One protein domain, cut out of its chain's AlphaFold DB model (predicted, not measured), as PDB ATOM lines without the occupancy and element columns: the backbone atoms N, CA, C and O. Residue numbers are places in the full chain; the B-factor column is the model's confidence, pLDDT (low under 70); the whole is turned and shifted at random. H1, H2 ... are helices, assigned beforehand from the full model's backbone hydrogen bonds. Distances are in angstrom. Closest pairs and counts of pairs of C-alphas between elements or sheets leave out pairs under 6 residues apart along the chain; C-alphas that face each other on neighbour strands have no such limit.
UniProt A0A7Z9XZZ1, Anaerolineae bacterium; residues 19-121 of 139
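Overview. This is residues 19 to 121 of the 139 residues of a protein of Anaerolineae bacterium (UniProt A0A7Z9XZZ1). Two long helices, H2 and H4, cross as a lopsided X, with short H1 near the later part of H2 and short H3 apart from the other helices. A wide loop joins H1 to H2, and its residues 34 to 44 stick out. The printed part has 103 residues, all helix in class, in the order H1, H2, H3, H4; it is loose, with a radius of gyration of the C-alphas of 16.3 A and spans of 49 by 42 by 27 A.

Along the chain. H1, residues 19 to 28, begins at C-alpha 19 (-14.057, -56.287, -9.604). H2, residues 49 to 70, is 31.0 A long from first to last C-alpha. H3 is residues 79 to 88. H4, residues 94 to 120, is 39.1 A long and ends at C-alpha 120 (3.504, -38.526, -11.590).

Arrangement. H1 and H2 only just touch, with 3 pairs of C-alphas within 8 A, through residues 63 to 66 of H2 alone; the closest C-alphas, of Ser 21 and Leu 66, are 7.1 A apart. H4 touches H2 with residues 106 to 118 alone, at a steep tilt of 51 degrees; the closest C-alphas, of Arg 57 and Gly 114, are 4.3 A apart. Each O i to N i+4 pair is within hydrogen-bond range in H2, H3 and H4, and 4 of 6 in H1.

Size, cuts and confidence. The printed part has no cut. The link from H1 to H2 is long, with 20 residues. The model's pLDDT is under 70 in 34 of the 103 printed residues, among them residues 65 to 84, and its mean over the printed part is 72.0.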
ATOM      1  N   GLU A  19     -12.882 -55.964  -8.779       67.75
ATOM      2  CA  GLU A  19     -14.057 -56.287  -9.604       67.75
ATOM      3  C   GLU A  19     -13.728 -56.295 -11.111       67.75
ATOM      4  O   GLU A  19     -14.146 -57.194 -11.840       67.75
ATOM      5  N   ALA A  20     -12.927 -55.333 -11.573       65.94
ATOM      6  CA  ALA A  20     -12.595 -55.189 -12.989       65.94
ATOM      7  C   ALA A  20     -11.413 -56.071 -13.436       65.94
ATOM      8  O   ALA A  20     -11.296 -56.350 -14.627       65.94
ATOM      9  N   SER A  21     -10.575 -56.557 -12.510       65.50
ATOM     10  CA  SER A  21      -9.546 -57.566 -12.825       65.50
ATOM     11  C   SER A  21     -10.084 -58.983 -12.894       65.50
ATOM     12  O   SER A  21      -9.569 -59.803 -13.653       65.50
ATOM     13  N   VAL A  22     -11.109 -59.299 -12.103       72.50
ATOM     14  CA  VAL A  22     -11.677 -60.649 -12.086       72.50
ATOM     15  C   VAL A  22     -12.580 -60.895 -13.298       72.50
ATOM     16  O   VAL A  22     -12.628 -62.018 -13.799       72.50
ATOM     17  N   GLU A  23     -13.254 -59.866 -13.821       75.31
ATOM     18  CA  GLU A  23     -14.155 -60.017 -14.972       75.31
ATOM     19  C   GLU A  23     -13.476 -60.666 -16.205       75.31
ATOM     20  O   GLU A  23     -14.029 -61.644 -16.720       75.31
ATOM     21  N   PRO A  24     -12.290 -60.222 -16.674       72.06
ATOM     22  CA  PRO A  24     -11.591 -60.868 -17.787       72.06
ATOM     23  C   PRO A  24     -11.203 -62.323 -17.511       72.06
ATOM     24  O   PRO A  24     -11.311 -63.153 -18.411       72.06
ATOM     25  N   ILE A  25     -10.801 -62.651 -16.278       76.00
ATOM     26  CA  ILE A  25     -10.424 -64.018 -15.877       76.00
ATOM     27  C   ILE A  25     -11.639 -64.945 -15.987       76.00
ATOM     28  O   ILE A  25     -11.564 -66.011 -16.595       76.00
ATOM     29  N   VAL A  26     -12.783 -64.511 -15.454       77.56
ATOM     30  CA  VAL A  26     -14.034 -65.278 -15.478       77.56
ATOM     31  C   VAL A  26     -14.559 -65.427 -16.908       77.56
ATOM     32  O   VAL A  26     -14.943 -66.524 -17.313       77.56
ATOM     33  N   ARG A  27     -14.514 -64.362 -17.720       77.88
ATOM     34  CA  ARG A  27     -14.881 -64.443 -19.145       77.88
ATOM     35  C   ARG A  27     -13.944 -65.355 -19.941       77.88
ATOM     36  O   ARG A  27     -14.420 -66.107 -20.786       77.88
ATOM     37  N   GLY A  28     -12.640 -65.323 -19.660       77.38
ATOM     38  CA  GLY A  28     -11.638 -66.176 -20.305       77.38
ATOM     39  C   GLY A  28     -11.857 -67.673 -20.063       77.38
ATOM     40  O   GLY A  28     -11.493 -68.488 -20.902       77.38
ATOM     41  N   GLN A  29     -12.522 -68.036 -18.965       80.69
ATOM     42  CA  GLN A  29     -12.925 -69.413 -18.652       80.69
ATOM     43  C   GLN A  29     -14.256 -69.837 -19.310       80.69
ATOM     44  O   GLN A  29     -14.747 -70.932 -19.049       80.69
ATOM     45  N   GLY A  30     -14.865 -68.989 -20.148       82.88
ATOM     46  CA  GLY A  30     -16.111 -69.292 -20.866       82.88
ATOM     47  C   GLY A  30     -17.399 -68.895 -20.135       82.88
ATOM     48  O   GLY A  30     -18.494 -69.114 -20.658       82.88
ATOM     49  N   TYR A  31     -17.301 -68.273 -18.957       81.69
ATOM     50  CA  TYR A  31     -18.468 -67.744 -18.251       81.69
ATOM     51  C   TYR A  31     -18.963 -66.432 -18.875       81.69
ATOM     52  O   TYR A  31     -18.225 -65.692 -19.529       81.69
ATOM     53  N   ARG A  32     -20.244 -66.120 -18.647       75.94
ATOM     54  CA  ARG A  32     -20.903 -64.908 -19.154       75.94
ATOM     55  C   ARG A  32     -21.337 -64.011 -18.001       75.94
ATOM     56  O   ARG A  32     -21.852 -64.499 -17.000       75.94
ATOM     57  N   ALA A  33     -21.174 -62.701 -18.171       74.69
ATOM     58  CA  ALA A  33     -21.751 -61.708 -17.273       74.69
ATOM     59  C   ALA A  33     -23.223 -61.486 -17.652       74.69
ATOM     60  O   ALA A  33     -23.516 -61.082 -18.778       74.69
ATOM     61  N   LEU A  34     -24.139 -61.773 -16.726       78.69
ATOM     62  CA  LEU A  34     -25.577 -61.561 -16.893       78.69
ATOM     63  C   LEU A  34     -26.047 -60.478 -15.923       78.69
ATOM     64  O   LEU A  34     -25.595 -60.418 -14.780       78.69
ATOM     65  N   TYR A  35     -26.956 -59.624 -16.386       80.25
ATOM     66  CA  TYR A  35     -27.601 -58.625 -15.543       80.25
ATOM     67  C   TYR A  35     -28.760 -59.276 -14.782       80.25
ATOM     68  O   TYR A  35     -29.642 -59.866 -15.404       80.25
ATOM     69  N   CYS A  36     -28.747 -59.177 -13.454       84.44
ATOM     70  CA  CYS A  36     -29.823 -59.657 -12.594       84.44
ATOM     71  C   CYS A  36     -30.578 -58.445 -12.025       84.44
ATOM     72  O   CYS A  36     -30.024 -57.768 -11.156       84.44
ATOM     73  N   PRO A  37     -31.791 -58.133 -12.517       84.88
ATOM     74  CA  PRO A  37     -32.545 -56.969 -12.053       84.88
ATOM     75  C   PRO A  37     -33.052 -57.119 -10.611       84.88
ATOM     76  O   PRO A  37     -33.195 -56.117  -9.919       84.88
ATOM     77  N   ASP A  38     -33.266 -58.350 -10.141       87.12
ATOM     78  CA  ASP A  38     -33.810 -58.636  -8.804       87.12
ATOM     79  C   ASP A  38     -32.751 -58.570  -7.688       87.12
ATOM     80  O   ASP A  38     -33.063 -58.692  -6.502       87.12
ATOM     81  N   ALA A  39     -31.476 -58.397  -8.046       82.19
ATOM     82  CA  ALA A  39     -30.389 -58.319  -7.083       82.19
ATOM     83  C   ALA A  39     -30.396 -56.961  -6.359       82.19
ATOM     84  O   ALA A  39     -30.006 -55.935  -6.921       82.19
ATOM     85  N   ILE A  40     -30.788 -56.963  -5.083       79.12
ATOM     86  CA  ILE A  40     -30.761 -55.770  -4.229       79.12
ATOM     87  C   ILE A  40     -29.370 -55.620  -3.609       79.12
ATOM     88  O   ILE A  40     -28.876 -56.516  -2.925       79.12
ATOM     89  N   VAL A  41     -28.741 -54.464  -3.831       77.00
ATOM     90  CA  VAL A  41     -27.432 -54.121  -3.263       77.00
ATOM     91  C   VAL A  41     -27.557 -52.834  -2.457       77.00
ATOM     92  O   VAL A  41     -27.863 -51.780  -3.010       77.00
ATOM     93  N   TYR A  42     -27.266 -52.908  -1.161       74.69
ATOM     94  CA  TYR A  42     -27.173 -51.735  -0.293       74.69
ATOM     95  C   TYR A  42     -25.746 -51.189  -0.332       74.69
ATOM     96  O   TYR A  42     -24.788 -51.910  -0.052       74.69
ATOM     97  N   ASN A  43     -25.592 -49.921  -0.710       74.94
ATOM     98  CA  ASN A  43     -24.292 -49.265  -0.809       74.94
ATOM     99  C   ASN A  43     -24.337 -47.911  -0.095       74.94
ATOM    100  O   ASN A  43     -25.197 -47.088  -0.408       74.94
ATOM    101  N   LYS A  44     -23.404 -47.679   0.836       74.12
ATOM    102  CA  LYS A  44     -23.211 -46.369   1.463       74.12
ATOM    103  C   LYS A  44     -22.231 -45.563   0.611       74.12
ATOM    104  O   LYS A  44     -21.114 -46.008   0.349       74.12
ATOM    105  N   GLY A  45     -22.666 -44.397   0.146       72.38
ATOM    106  CA  GLY A  45     -21.796 -43.458  -0.558       72.38
ATOM    107  C   GLY A  45     -20.862 -42.702   0.397       72.38
ATOM    108  O   GLY A  45     -21.086 -42.710   1.606       72.38
ATOM    109  N   PRO A  46     -19.824 -42.036  -0.128       74.12
ATOM    110  CA  PRO A  46     -19.042 -41.080   0.648       74.12
ATOM    111  C   PRO A  46     -19.916 -39.882   1.042       74.12
ATOM    112  O   PRO A  46     -20.643 -39.341   0.208       74.12
ATOM    113  N   GLU A  47     -19.822 -39.458   2.300       75.00
ATOM    114  CA  GLU A  47     -20.612 -38.339   2.843       75.00
ATOM    115  C   GLU A  47     -19.881 -36.996   2.720       75.00
ATOM    116  O   GLU A  47     -20.492 -35.932   2.819       75.00
ATOM    117  N   THR A  48     -18.576 -37.033   2.435       77.25
ATOM    118  CA  THR A  48     -17.741 -35.845   2.253       77.25
ATOM    119  C   THR A  48     -17.236 -35.726   0.817       77.25
ATOM    120  O   THR A  48     -16.990 -36.712   0.113       77.25
ATOM    121  N   VAL A  49     -17.038 -34.480   0.373       74.38
ATOM    122  CA  VAL A  49     -16.446 -34.177  -0.941       74.38
ATOM    123  C   VAL A  49     -15.020 -34.723  -1.041       74.38
ATOM    124  O   VAL A  49     -14.599 -35.169  -2.107       74.38
ATOM    125  N   GLU A  50     -14.283 -34.721   0.069       71.19
ATOM    126  CA  GLU A  50     -12.932 -35.266   0.123       71.19
ATOM    127  C   GLU A  50     -12.925 -36.778  -0.130       71.19
ATOM    128  O   GLU A  50     -12.193 -37.241  -1.008       71.19
ATOM    129  N   ASP A  51     -13.785 -37.540   0.551       69.12
ATOM    130  CA  ASP A  51     -13.893 -38.984   0.323       69.12
ATOM    131  C   ASP A  51     -14.407 -39.309  -1.076       69.12
ATOM    132  O   ASP A  51     -13.906 -40.237  -1.720       69.12
ATOM    133  N   PHE A  52     -15.334 -38.504  -1.604       75.12
ATOM    134  CA  PHE A  52     -15.775 -38.637  -2.990       75.12
ATOM    135  C   PHE A  52     -14.604 -38.484  -3.965       75.12
ATOM    136  O   PHE A  52     -14.407 -39.325  -4.850       75.12
ATOM    137  N   LEU A  53     -13.797 -37.431  -3.809       72.12
ATOM    138  CA  LEU A  53     -12.643 -37.191  -4.670       72.12
ATOM    139  C   LEU A  53     -11.593 -38.297  -4.519       72.12
ATOM    140  O   LEU A  53     -11.094 -38.780  -5.536       72.12
ATOM    141  N   ARG A  54     -11.311 -38.760  -3.294       71.38
ATOM    142  CA  ARG A  54     -10.404 -39.892  -3.028       71.38
ATOM    143  C   ARG A  54     -10.878 -41.166  -3.733       71.38
ATOM    144  O   ARG A  54     -10.096 -41.803  -4.444       71.38
ATOM    145  N   GLN A  55     -12.164 -41.501  -3.620       70.94
ATOM    146  CA  GLN A  55     -12.744 -42.682  -4.262       70.94
ATOM    147  C   GLN A  55     -12.681 -42.585  -5.791       70.94
ATOM    148  O   GLN A  55     -12.270 -43.537  -6.460       70.94
ATOM    149  N   ARG A  56     -13.030 -41.429  -6.371       76.44
ATOM    150  CA  ARG A  56     -12.968 -41.218  -7.827       76.44
ATOM    151  C   ARG A  56     -11.546 -41.257  -8.364       76.44
ATOM    152  O   ARG A  56     -11.322 -41.841  -9.426       76.44
ATOM    153  N   ARG A  57     -10.588 -40.718  -7.611       72.94
ATOM    154  CA  ARG A  57      -9.161 -40.784  -7.934       72.94
ATOM    155  C   ARG A  57      -8.674 -42.231  -7.994       72.94
ATOM    156  O   ARG A  57      -8.064 -42.620  -8.989       72.94
ATOM    157  N   ARG A  58      -9.025 -43.037  -6.983       71.00
ATOM    158  CA  ARG A  58      -8.702 -44.471  -6.903       71.00
ATOM    159  C   ARG A  58      -9.293 -45.264  -8.069       71.00
ATOM    160  O   ARG A  58      -8.570 -46.018  -8.715       71.00
ATOM    161  N   ILE A  59     -10.588 -45.095  -8.348       72.31
ATOM    162  CA  ILE A  59     -11.276 -45.827  -9.426       72.31
ATOM    163  C   ILE A  59     -10.633 -45.506 -10.779       72.31
ATOM    164  O   ILE A  59     -10.339 -46.414 -11.554       72.31
ATOM    165  N   TYR A  60     -10.373 -44.224 -11.051       72.88
ATOM    166  CA  TYR A  60      -9.819 -43.799 -12.333       72.88
ATOM    167  C   TYR A  60      -8.370 -44.265 -12.533       72.88
ATOM    168  O   TYR A  60      -8.042 -44.785 -13.599       72.88
ATOM    169  N   ALA A  61      -7.520 -44.149 -11.506       70.19
ATOM    170  CA  ALA A  61      -6.146 -44.652 -11.551       70.19
ATOM    171  C   ALA A  61      -6.105 -46.177 -11.753       70.19
ATOM    172  O   ALA A  61      -5.373 -46.663 -12.612       70.19
ATOM    173  N   GLY A  62      -6.952 -46.927 -11.040       68.06
ATOM    174  CA  GLY A  62      -7.053 -48.375 -11.213       68.06
ATOM    175  C   GLY A  62      -7.565 -48.787 -12.595       68.06
ATOM    176  O   GLY A  62      -7.087 -49.765 -13.160       68.06
ATOM    177  N   HIS A  63      -8.493 -48.030 -13.188       72.56
ATOM    178  CA  HIS A  63      -8.925 -48.273 -14.567       72.56
ATOM    179  C   HIS A  63      -7.827 -47.978 -15.603       72.56
ATOM    180  O   HIS A  63      -7.756 -48.681 -16.608       72.56
ATOM    181  N   LEU A  64      -6.978 -46.965 -15.387       70.19
ATOM    182  CA  LEU A  64      -5.827 -46.690 -16.261       70.19
ATOM    183  C   LEU A  64      -4.798 -47.825 -16.208       70.19
ATOM    184  O   LEU A  64      -4.296 -48.249 -17.249       70.19
ATOM    185  N   ASP A  65      -4.529 -48.337 -15.009       68.81
ATOM    186  CA  ASP A  65      -3.601 -49.445 -14.794       68.81
ATOM    187  C   ASP A  65      -4.120 -50.755 -15.418       68.81
ATOM    188  O   ASP A  65      -3.413 -51.419 -16.175       68.81
ATOM    189  N   LEU A  66      -5.412 -51.054 -15.232       67.56
ATOM    190  CA  LEU A  66      -6.111 -52.154 -15.908       67.56
ATOM    191  C   LEU A  66      -6.064 -52.038 -17.432       67.56
ATOM    192  O   LEU A  66      -5.805 -53.026 -18.119       67.56
ATOM    193  N   GLN A  67      -6.299 -50.841 -17.976       69.12
ATOM    194  CA  GLN A  67      -6.236 -50.619 -19.418       69.12
ATOM    195  C   GLN A  67      -4.827 -50.896 -19.955       69.12
ATOM    196  O   GLN A  67      -4.691 -51.443 -21.049       69.12
ATOM    197  N   ARG A  68      -3.784 -50.539 -19.200       66.69
ATOM    198  CA  ARG A  68      -2.391 -50.772 -19.593       66.69
ATOM    199  C   ARG A  68      -1.984 -52.240 -19.475       66.69
ATOM    200  O   ARG A  68      -1.296 -52.725 -20.364       66.69
ATOM    201  N   MET A  69      -2.388 -52.928 -18.407       64.38
ATOM    202  CA  MET A  69      -1.991 -54.319 -18.159       64.38
ATOM    203  C   MET A  69      -2.813 -55.339 -18.949       64.38
ATOM    204  O   MET A  69      -2.251 -56.290 -19.480       64.38
ATOM    205  N   LEU A  70      -4.131 -55.153 -19.037       61.19
ATOM    206  CA  LEU A  70      -5.052 -56.136 -19.620       61.19
ATOM    207  C   LEU A  70      -5.623 -55.698 -20.975       61.19
ATOM    208  O   LEU A  70      -6.389 -56.443 -21.581       61.19
ATOM    209  N   GLY A  71      -5.327 -54.477 -21.442       60.06
ATOM    210  CA  GLY A  71      -5.918 -53.921 -22.669       60.06
ATOM    211  C   GLY A  71      -7.435 -53.698 -22.582       60.06
ATOM    212  O   GLY A  71      -8.066 -53.307 -23.564       60.06
ATOM    213  N   TYR A  72      -8.041 -53.941 -21.416       59.53
ATOM    214  CA  TYR A  72      -9.484 -53.925 -21.224       59.53
ATOM    215  C   TYR A  72      -9.958 -52.522 -20.849       59.53
ATOM    216  O   TYR A  72      -9.623 -51.980 -19.795       59.53
ATOM    217  N   LYS A  73     -10.759 -51.916 -21.726       55.97
ATOM    218  CA  LYS A  73     -11.351 -50.598 -21.492       55.97
ATOM    219  C   LYS A  73     -12.736 -50.761 -20.873       55.97
ATOM    220  O   LYS A  73     -13.697 -51.082 -21.569       55.97
ATOM    221  N   VAL A  74     -12.847 -50.492 -19.573       59.06
ATOM    222  CA  VAL A  74     -14.137 -50.489 -18.865       59.06
ATOM    223  C   VAL A  74     -15.073 -49.458 -19.508       59.06
ATOM    224  O   VAL A  74     -14.674 -48.320 -19.769       59.06
ATOM    225  N   SER A  75     -16.336 -49.828 -19.749       55.00
ATOM    226  CA  SER A  75     -17.329 -48.955 -20.405       55.00
ATOM    227  C   SER A  75     -17.519 -47.603 -19.693       55.00
ATOM    228  O   SER A  75     -17.763 -46.589 -20.352       55.00
ATOM    229  N   THR A  76     -17.309 -47.552 -18.374       54.97
ATOM    230  CA  THR A  76     -17.380 -46.349 -17.520       54.97
ATOM    231  C   THR A  76     -16.305 -45.297 -17.841       54.97
ATOM    232  O   THR A  76     -16.468 -44.122 -17.514       54.97
ATOM    233  N   MET A  77     -15.236 -45.662 -18.562       56.03
ATOM    234  CA  MET A  77     -14.239 -44.704 -19.069       56.03
ATOM    235  C   MET A  77     -14.777 -43.834 -20.218       56.03
ATOM    236  O   MET A  77     -14.176 -42.815 -20.560       56.03
ATOM    237  N   SER A  78     -15.893 -44.209 -20.855       59.53
ATOM    238  CA  SER A  78     -16.428 -43.467 -22.002       59.53
ATOM    239  C   SER A  78     -17.256 -42.252 -21.569       59.53
ATOM    240  O   SER A  78     -18.483 -42.287 -21.511       59.53
ATOM    241  N   GLY A  79     -16.572 -41.133 -21.307       59.94
ATOM    242  CA  GLY A  79     -17.215 -39.857 -20.962       59.94
ATOM    243  C   GLY A  79     -18.305 -39.427 -21.954       59.94
ATOM    244  O   GLY A  79     -19.331 -38.912 -21.532       59.94
ATOM    245  N   GLY A  80     -18.146 -39.735 -23.247       62.00
ATOM    246  CA  GLY A  80     -19.145 -39.423 -24.277       62.00
ATOM    247  C   GLY A  80     -20.475 -40.174 -24.134       62.00
ATOM    248  O   GLY A  80     -21.524 -39.575 -24.341       62.00
ATOM    249  N   LYS A  81     -20.461 -41.456 -23.729       63.78
ATOM    250  CA  LYS A  81     -21.706 -42.213 -23.481       63.78
ATOM    251  C   LYS A  81     -22.402 -41.734 -22.214       63.78
ATOM    252  O   LYS A  81     -23.620 -41.668 -22.174       63.78
ATOM    253  N   ILE A  82     -21.624 -41.389 -21.189       68.56
ATOM    254  CA  ILE A  82     -22.164 -40.832 -19.944       68.56
ATOM    255  C   ILE A  82     -22.801 -39.470 -20.229       68.56
ATOM    256  O   ILE A  82     -23.919 -39.225 -19.797       68.56
ATOM    257  N   PHE A  83     -22.132 -38.619 -21.009       67.50
ATOM    258  CA  PHE A  83     -22.646 -37.307 -21.390       67.50
ATOM    259  C   PHE A  83     -23.923 -37.399 -22.232       67.50
ATOM    260  O   PHE A  83     -24.878 -36.680 -21.959       67.50
ATOM    261  N   SER A  84     -23.982 -38.311 -23.212       68.75
ATOM    262  CA  SER A  84     -25.198 -38.495 -24.012       68.75
ATOM    263  C   SER A  84     -26.369 -39.022 -23.181       68.75
ATOM    264  O   SER A  84     -27.501 -38.583 -23.378       68.75
ATOM    265  N   LEU A  85     -26.109 -39.913 -22.219       74.94
ATOM    266  CA  LEU A  85     -27.130 -40.402 -21.293       74.94
ATOM    267  C   LEU A  85     -27.600 -39.299 -20.334       74.94
ATOM    268  O   LEU A  85     -28.796 -39.179 -20.079       74.94
ATOM    269  N   LEU A  86     -26.670 -38.468 -19.856       73.00
ATOM    270  CA  LEU A  86     -26.956 -37.328 -18.989       73.00
ATOM    271  C   LEU A  86     -27.838 -36.300 -19.705       73.00
ATOM    272  O   LEU A  86     -28.840 -35.879 -19.143       73.00
ATOM    273  N   LEU A  87     -27.525 -35.963 -20.963       72.12
ATOM    274  CA  LEU A  87     -28.352 -35.070 -21.785       72.12
ATOM    275  C   LEU A  87     -29.761 -35.628 -22.009       72.12
ATOM    276  O   LEU A  87     -30.727 -34.872 -22.020       72.12
ATOM    277  N   LYS A  88     -29.884 -36.949 -22.184       74.75
ATOM    278  CA  LYS A  88     -31.168 -37.613 -22.448       74.75
ATOM    279  C   LYS A  88     -32.098 -37.628 -21.229       74.75
ATOM    280  O   LYS A  88     -33.312 -37.635 -21.404       74.75
ATOM    281  N   HIS A  89     -31.540 -37.637 -20.020       73.19
ATOM    282  CA  HIS A  89     -32.284 -37.680 -18.756       73.19
ATOM    283  C   HIS A  89     -32.174 -36.376 -17.951       73.19
ATOM    284  O   HIS A  89     -32.399 -36.373 -16.742       73.19
ATOM    285  N   MET A  90     -31.797 -35.271 -18.599       69.62
ATOM    286  CA  MET A  90     -31.625 -33.991 -17.923       69.62
ATOM    287  C   MET A  90     -32.985 -33.369 -17.592       69.62
ATOM    288  O   MET A  90     -33.731 -32.962 -18.481       69.62
ATOM    289  N   ASP A  91     -33.277 -33.244 -16.301       69.38
ATOM    290  CA  ASP A  91     -34.431 -32.490 -15.823       69.38
ATOM    291  C   ASP A  91     -34.164 -30.978 -15.936       69.38
ATOM    292  O   ASP A  91     -33.196 -30.454 -15.386       69.38
ATOM    293  N   TRP A  92     -35.065 -30.242 -16.592       65.38
ATOM    294  CA  TRP A  92     -34.944 -28.791 -16.831       65.38
ATOM    295  C   TRP A  92     -35.202 -27.903 -15.598       65.38
ATOM    296  O   TRP A  92     -35.385 -26.690 -15.710       65.38
ATOM    297  N   ARG A  93     -35.224 -28.481 -14.392       79.50
ATOM    298  CA  ARG A  93     -35.451 -27.729 -13.152       79.50
ATOM    299  C   ARG A  93     -34.191 -26.918 -12.806       79.50
ATOM    300  O   ARG A  93     -33.131 -27.517 -12.631       79.50
ATOM    301  N   PRO A  94     -34.272 -25.589 -12.605       75.12
ATOM    302  CA  PRO A  94     -33.092 -24.721 -12.485       75.12
ATOM    303  C   PRO A  94     -32.174 -25.088 -11.310       75.12
ATOM    304  O   PRO A  94     -30.953 -25.063 -11.442       75.12
ATOM    305  N   LYS A  95     -32.742 -25.521 -10.175       77.75
ATOM    306  CA  LYS A  95     -31.961 -26.007  -9.028       77.75
ATOM    307  C   LYS A  95     -31.211 -27.305  -9.350       77.75
ATOM    308  O   LYS A  95     -30.039 -27.424  -9.012       77.75
ATOM    309  N   GLN A  96     -31.872 -28.266  -9.998       74.00
ATOM    310  CA  GLN A  96     -31.246 -29.537 -10.373       74.00
ATOM    311  C   GLN A  96     -30.178 -29.327 -11.441       74.00
ATOM    312  O   GLN A  96     -29.103 -29.889 -11.311       74.00
ATOM    313  N   PHE A  97     -30.421 -28.446 -12.411       78.00
ATOM    314  CA  PHE A  97     -29.453 -28.092 -13.444       78.00
ATOM    315  C   PHE A  97     -28.127 -27.600 -12.847       78.00
ATOM    316  O   PHE A  97     -27.072 -28.149 -13.159       78.00
ATOM    317  N   VAL A  98     -28.167 -26.628 -11.926       80.44
ATOM    318  CA  VAL A  98     -26.953 -26.113 -11.260       80.44
ATOM    319  C   VAL A  98     -26.235 -27.217 -10.478       80.44
ATOM    320  O   VAL A  98     -25.015 -27.349 -10.573       80.44
ATOM    321  N   TRP A  99     -26.983 -28.048  -9.749       77.19
ATOM    322  CA  TRP A  99     -26.420 -29.183  -9.013       77.19
ATOM    323  C   TRP A  99     -25.773 -30.222  -9.933       77.19
ATOM    324  O   TRP A  99     -24.674 -30.692  -9.642       77.19
ATOM    325  N   THR A 100     -26.401 -30.549 -11.061       78.69
ATOM    326  CA  THR A 100     -25.844 -31.461 -12.061       78.69
ATOM    327  C   THR A 100     -24.513 -30.934 -12.588       78.69
ATOM    328  O   THR A 100     -23.543 -31.686 -12.618       78.69
ATOM    329  N   TRP A 101     -24.418 -29.645 -12.927       78.44
ATOM    330  CA  TRP A 101     -23.161 -29.049 -13.392       78.44
ATOM    331  C   TRP A 101     -22.066 -29.035 -12.324       78.44
ATOM    332  O   TRP A 101     -20.915 -29.337 -12.640       78.44
ATOM    333  N   LEU A 102     -22.410 -28.758 -11.062       82.00
ATOM    334  CA  LEU A 102     -21.459 -28.839  -9.949       82.00
ATOM    335  C   LEU A 102     -20.908 -30.260  -9.776       82.00
ATOM    336  O   LEU A 102     -19.695 -30.439  -9.675       82.00
ATOM    337  N   VAL A 103     -21.775 -31.277  -9.807       80.00
ATOM    338  CA  VAL A 103     -21.369 -32.689  -9.691       80.00
ATOM    339  C   VAL A 103     -20.534 -33.130 -10.894       80.00
ATOM    340  O   VAL A 103     -19.521 -33.810 -10.721       80.00
ATOM    341  N   VAL A 104     -20.899 -32.709 -12.109       80.62
ATOM    342  CA  VAL A 104     -20.110 -32.972 -13.324       80.62
ATOM    343  C   VAL A 104     -18.719 -32.350 -13.200       80.62
ATOM    344  O   VAL A 104     -17.727 -33.028 -13.465       80.62
ATOM    345  N   GLY A 105     -18.625 -31.096 -12.751       80.94
ATOM    346  CA  GLY A 105     -17.348 -30.425 -12.509       80.94
ATOM    347  C   GLY A 105     -16.492 -31.161 -11.479       80.94
ATOM    348  O   GLY A 105     -15.306 -31.396 -11.715       80.94
ATOM    349  N   LEU A 106     -17.102 -31.604 -10.378       79.94
ATOM    350  CA  LEU A 106     -16.436 -32.390  -9.341       79.94
ATOM    351  C   LEU A 106     -15.904 -33.727  -9.884       79.94
ATOM    352  O   LEU A 106     -14.779 -34.126  -9.582       79.94
ATOM    353  N   GLU A 107     -16.685 -34.415 -10.723       78.00
ATOM    354  CA  GLU A 107     -16.269 -35.672 -11.345       78.00
ATOM    355  C   GLU A 107     -15.127 -35.465 -12.352       78.00
ATOM    356  O   GLU A 107     -14.165 -36.239 -12.354       78.00
ATOM    357  N   VAL A 108     -15.178 -34.404 -13.163       78.88
ATOM    358  CA  VAL A 108     -14.081 -34.032 -14.073       78.88
ATOM    359  C   VAL A 108     -12.813 -33.715 -13.281       78.88
ATOM    360  O   VAL A 108     -11.738 -34.211 -13.622       78.88
ATOM    361  N   TYR A 109     -12.937 -32.958 -12.191       77.75
ATOM    362  CA  TYR A 109     -11.817 -32.618 -11.321       77.75
ATOM    363  C   TYR A 109     -11.199 -33.862 -10.664       77.75
ATOM    364  O   TYR A 109      -9.980 -34.044 -10.702       77.75
ATOM    365  N   GLY A 110     -12.025 -34.782 -10.153       73.06
ATOM    366  CA  GLY A 110     -11.565 -36.059  -9.600       73.06
ATOM    367  C   GLY A 110     -10.834 -36.932 -10.627       73.06
ATOM    368  O   GLY A 110      -9.772 -37.485 -10.330       73.06
ATOM    369  N   ARG A 111     -11.342 -37.010 -11.867       73.12
ATOM    370  CA  ARG A 111     -10.677 -37.730 -12.971       73.12
ATOM    371  C   ARG A 111      -9.347 -37.083 -13.354       73.12
ATOM    372  O   ARG A 111      -8.363 -37.792 -13.556       73.12
ATOM    373  N   PHE A 112      -9.294 -35.753 -13.412       75.56
ATOM    374  CA  PHE A 112      -8.065 -35.014 -13.700       75.56
ATOM    375  C   PHE A 112      -6.996 -35.249 -12.625       75.56
ATOM    376  O   PHE A 112      -5.845 -35.551 -12.942       75.56
ATOM    377  N   LEU A 113      -7.382 -35.198 -11.347       70.50
ATOM    378  CA  LEU A 113      -6.493 -35.504 -10.229       70.50
ATOM    379  C   LEU A 113      -5.981 -36.949 -10.263       70.50
ATOM    380  O   LEU A 113      -4.827 -37.179  -9.889       70.50
ATOM    381  N   GLY A 114      -6.810 -37.909 -10.689       67.12
ATOM    382  CA  GLY A 114      -6.424 -39.315 -10.857       67.12
ATOM    383  C   GLY A 114      -5.465 -39.528 -12.024       67.12
ATOM    384  O   GLY A 114      -4.475 -40.240 -11.885       67.12
ATOM    385  N   TRP A 115      -5.700 -38.848 -13.150       70.50
ATOM    386  CA  TRP A 115      -4.774 -38.847 -14.284       70.50
ATOM    387  C   TRP A 115      -3.410 -38.264 -13.909       70.50
ATOM    388  O   TRP A 115      -2.375 -38.825 -14.268       70.50
ATOM    389  N   ARG A 116      -3.406 -37.151 -13.163       70.44
ATOM    390  CA  ARG A 116      -2.173 -36.512 -12.702       70.44
ATOM    391  C   ARG A 116      -1.378 -37.451 -11.798       70.44
ATOM    392  O   ARG A 116      -0.201 -37.647 -12.062       70.44
ATOM    393  N   ASP A 117      -2.020 -38.089 -10.819       66.31
ATOM    394  CA  ASP A 117      -1.350 -39.057  -9.934       66.31
ATOM    395  C   ASP A 117      -0.757 -40.240 -10.691       66.31
ATOM    396  O   ASP A 117       0.399 -40.593 -10.465       66.31
ATOM    397  N   TYR A 118      -1.509 -40.790 -11.647       63.09
ATOM    398  CA  TYR A 118      -1.021 -41.864 -12.503       63.09
ATOM    399  C   TYR A 118       0.213 -41.438 -13.318       63.09
ATOM    400  O   TYR A 118       1.155 -42.211 -13.471       63.09
ATOM    401  N   LYS A 119       0.241 -40.192 -13.815       64.88
ATOM    402  CA  LYS A 119       1.364 -39.656 -14.599       64.88
ATOM    403  C   LYS A 119       2.592 -39.325 -13.742       64.88
ATOM    404  O   LYS A 119       3.710 -39.438 -14.232       64.88
ATOM    405  N   THR A 120       2.403 -38.900 -12.493       59.09
ATOM    406  CA  THR A 120       3.504 -38.526 -11.590       59.09
ATOM    407  C   THR A 120       4.144 -39.741 -10.903       59.09
ATOM    408  O   THR A 120       5.222 -39.604 -10.338       59.09
ATOM    409  N   GLY A 121       3.525 -40.930 -10.958       55.94
ATOM    410  CA  GLY A 121       4.110 -42.183 -10.447       55.94
ATOM    411  C   GLY A 121       4.403 -42.178  -8.939       55.94
ATOM    412  O   GLY A 121       5.192 -42.985  -8.459       55.94
TER     413      GLY A 121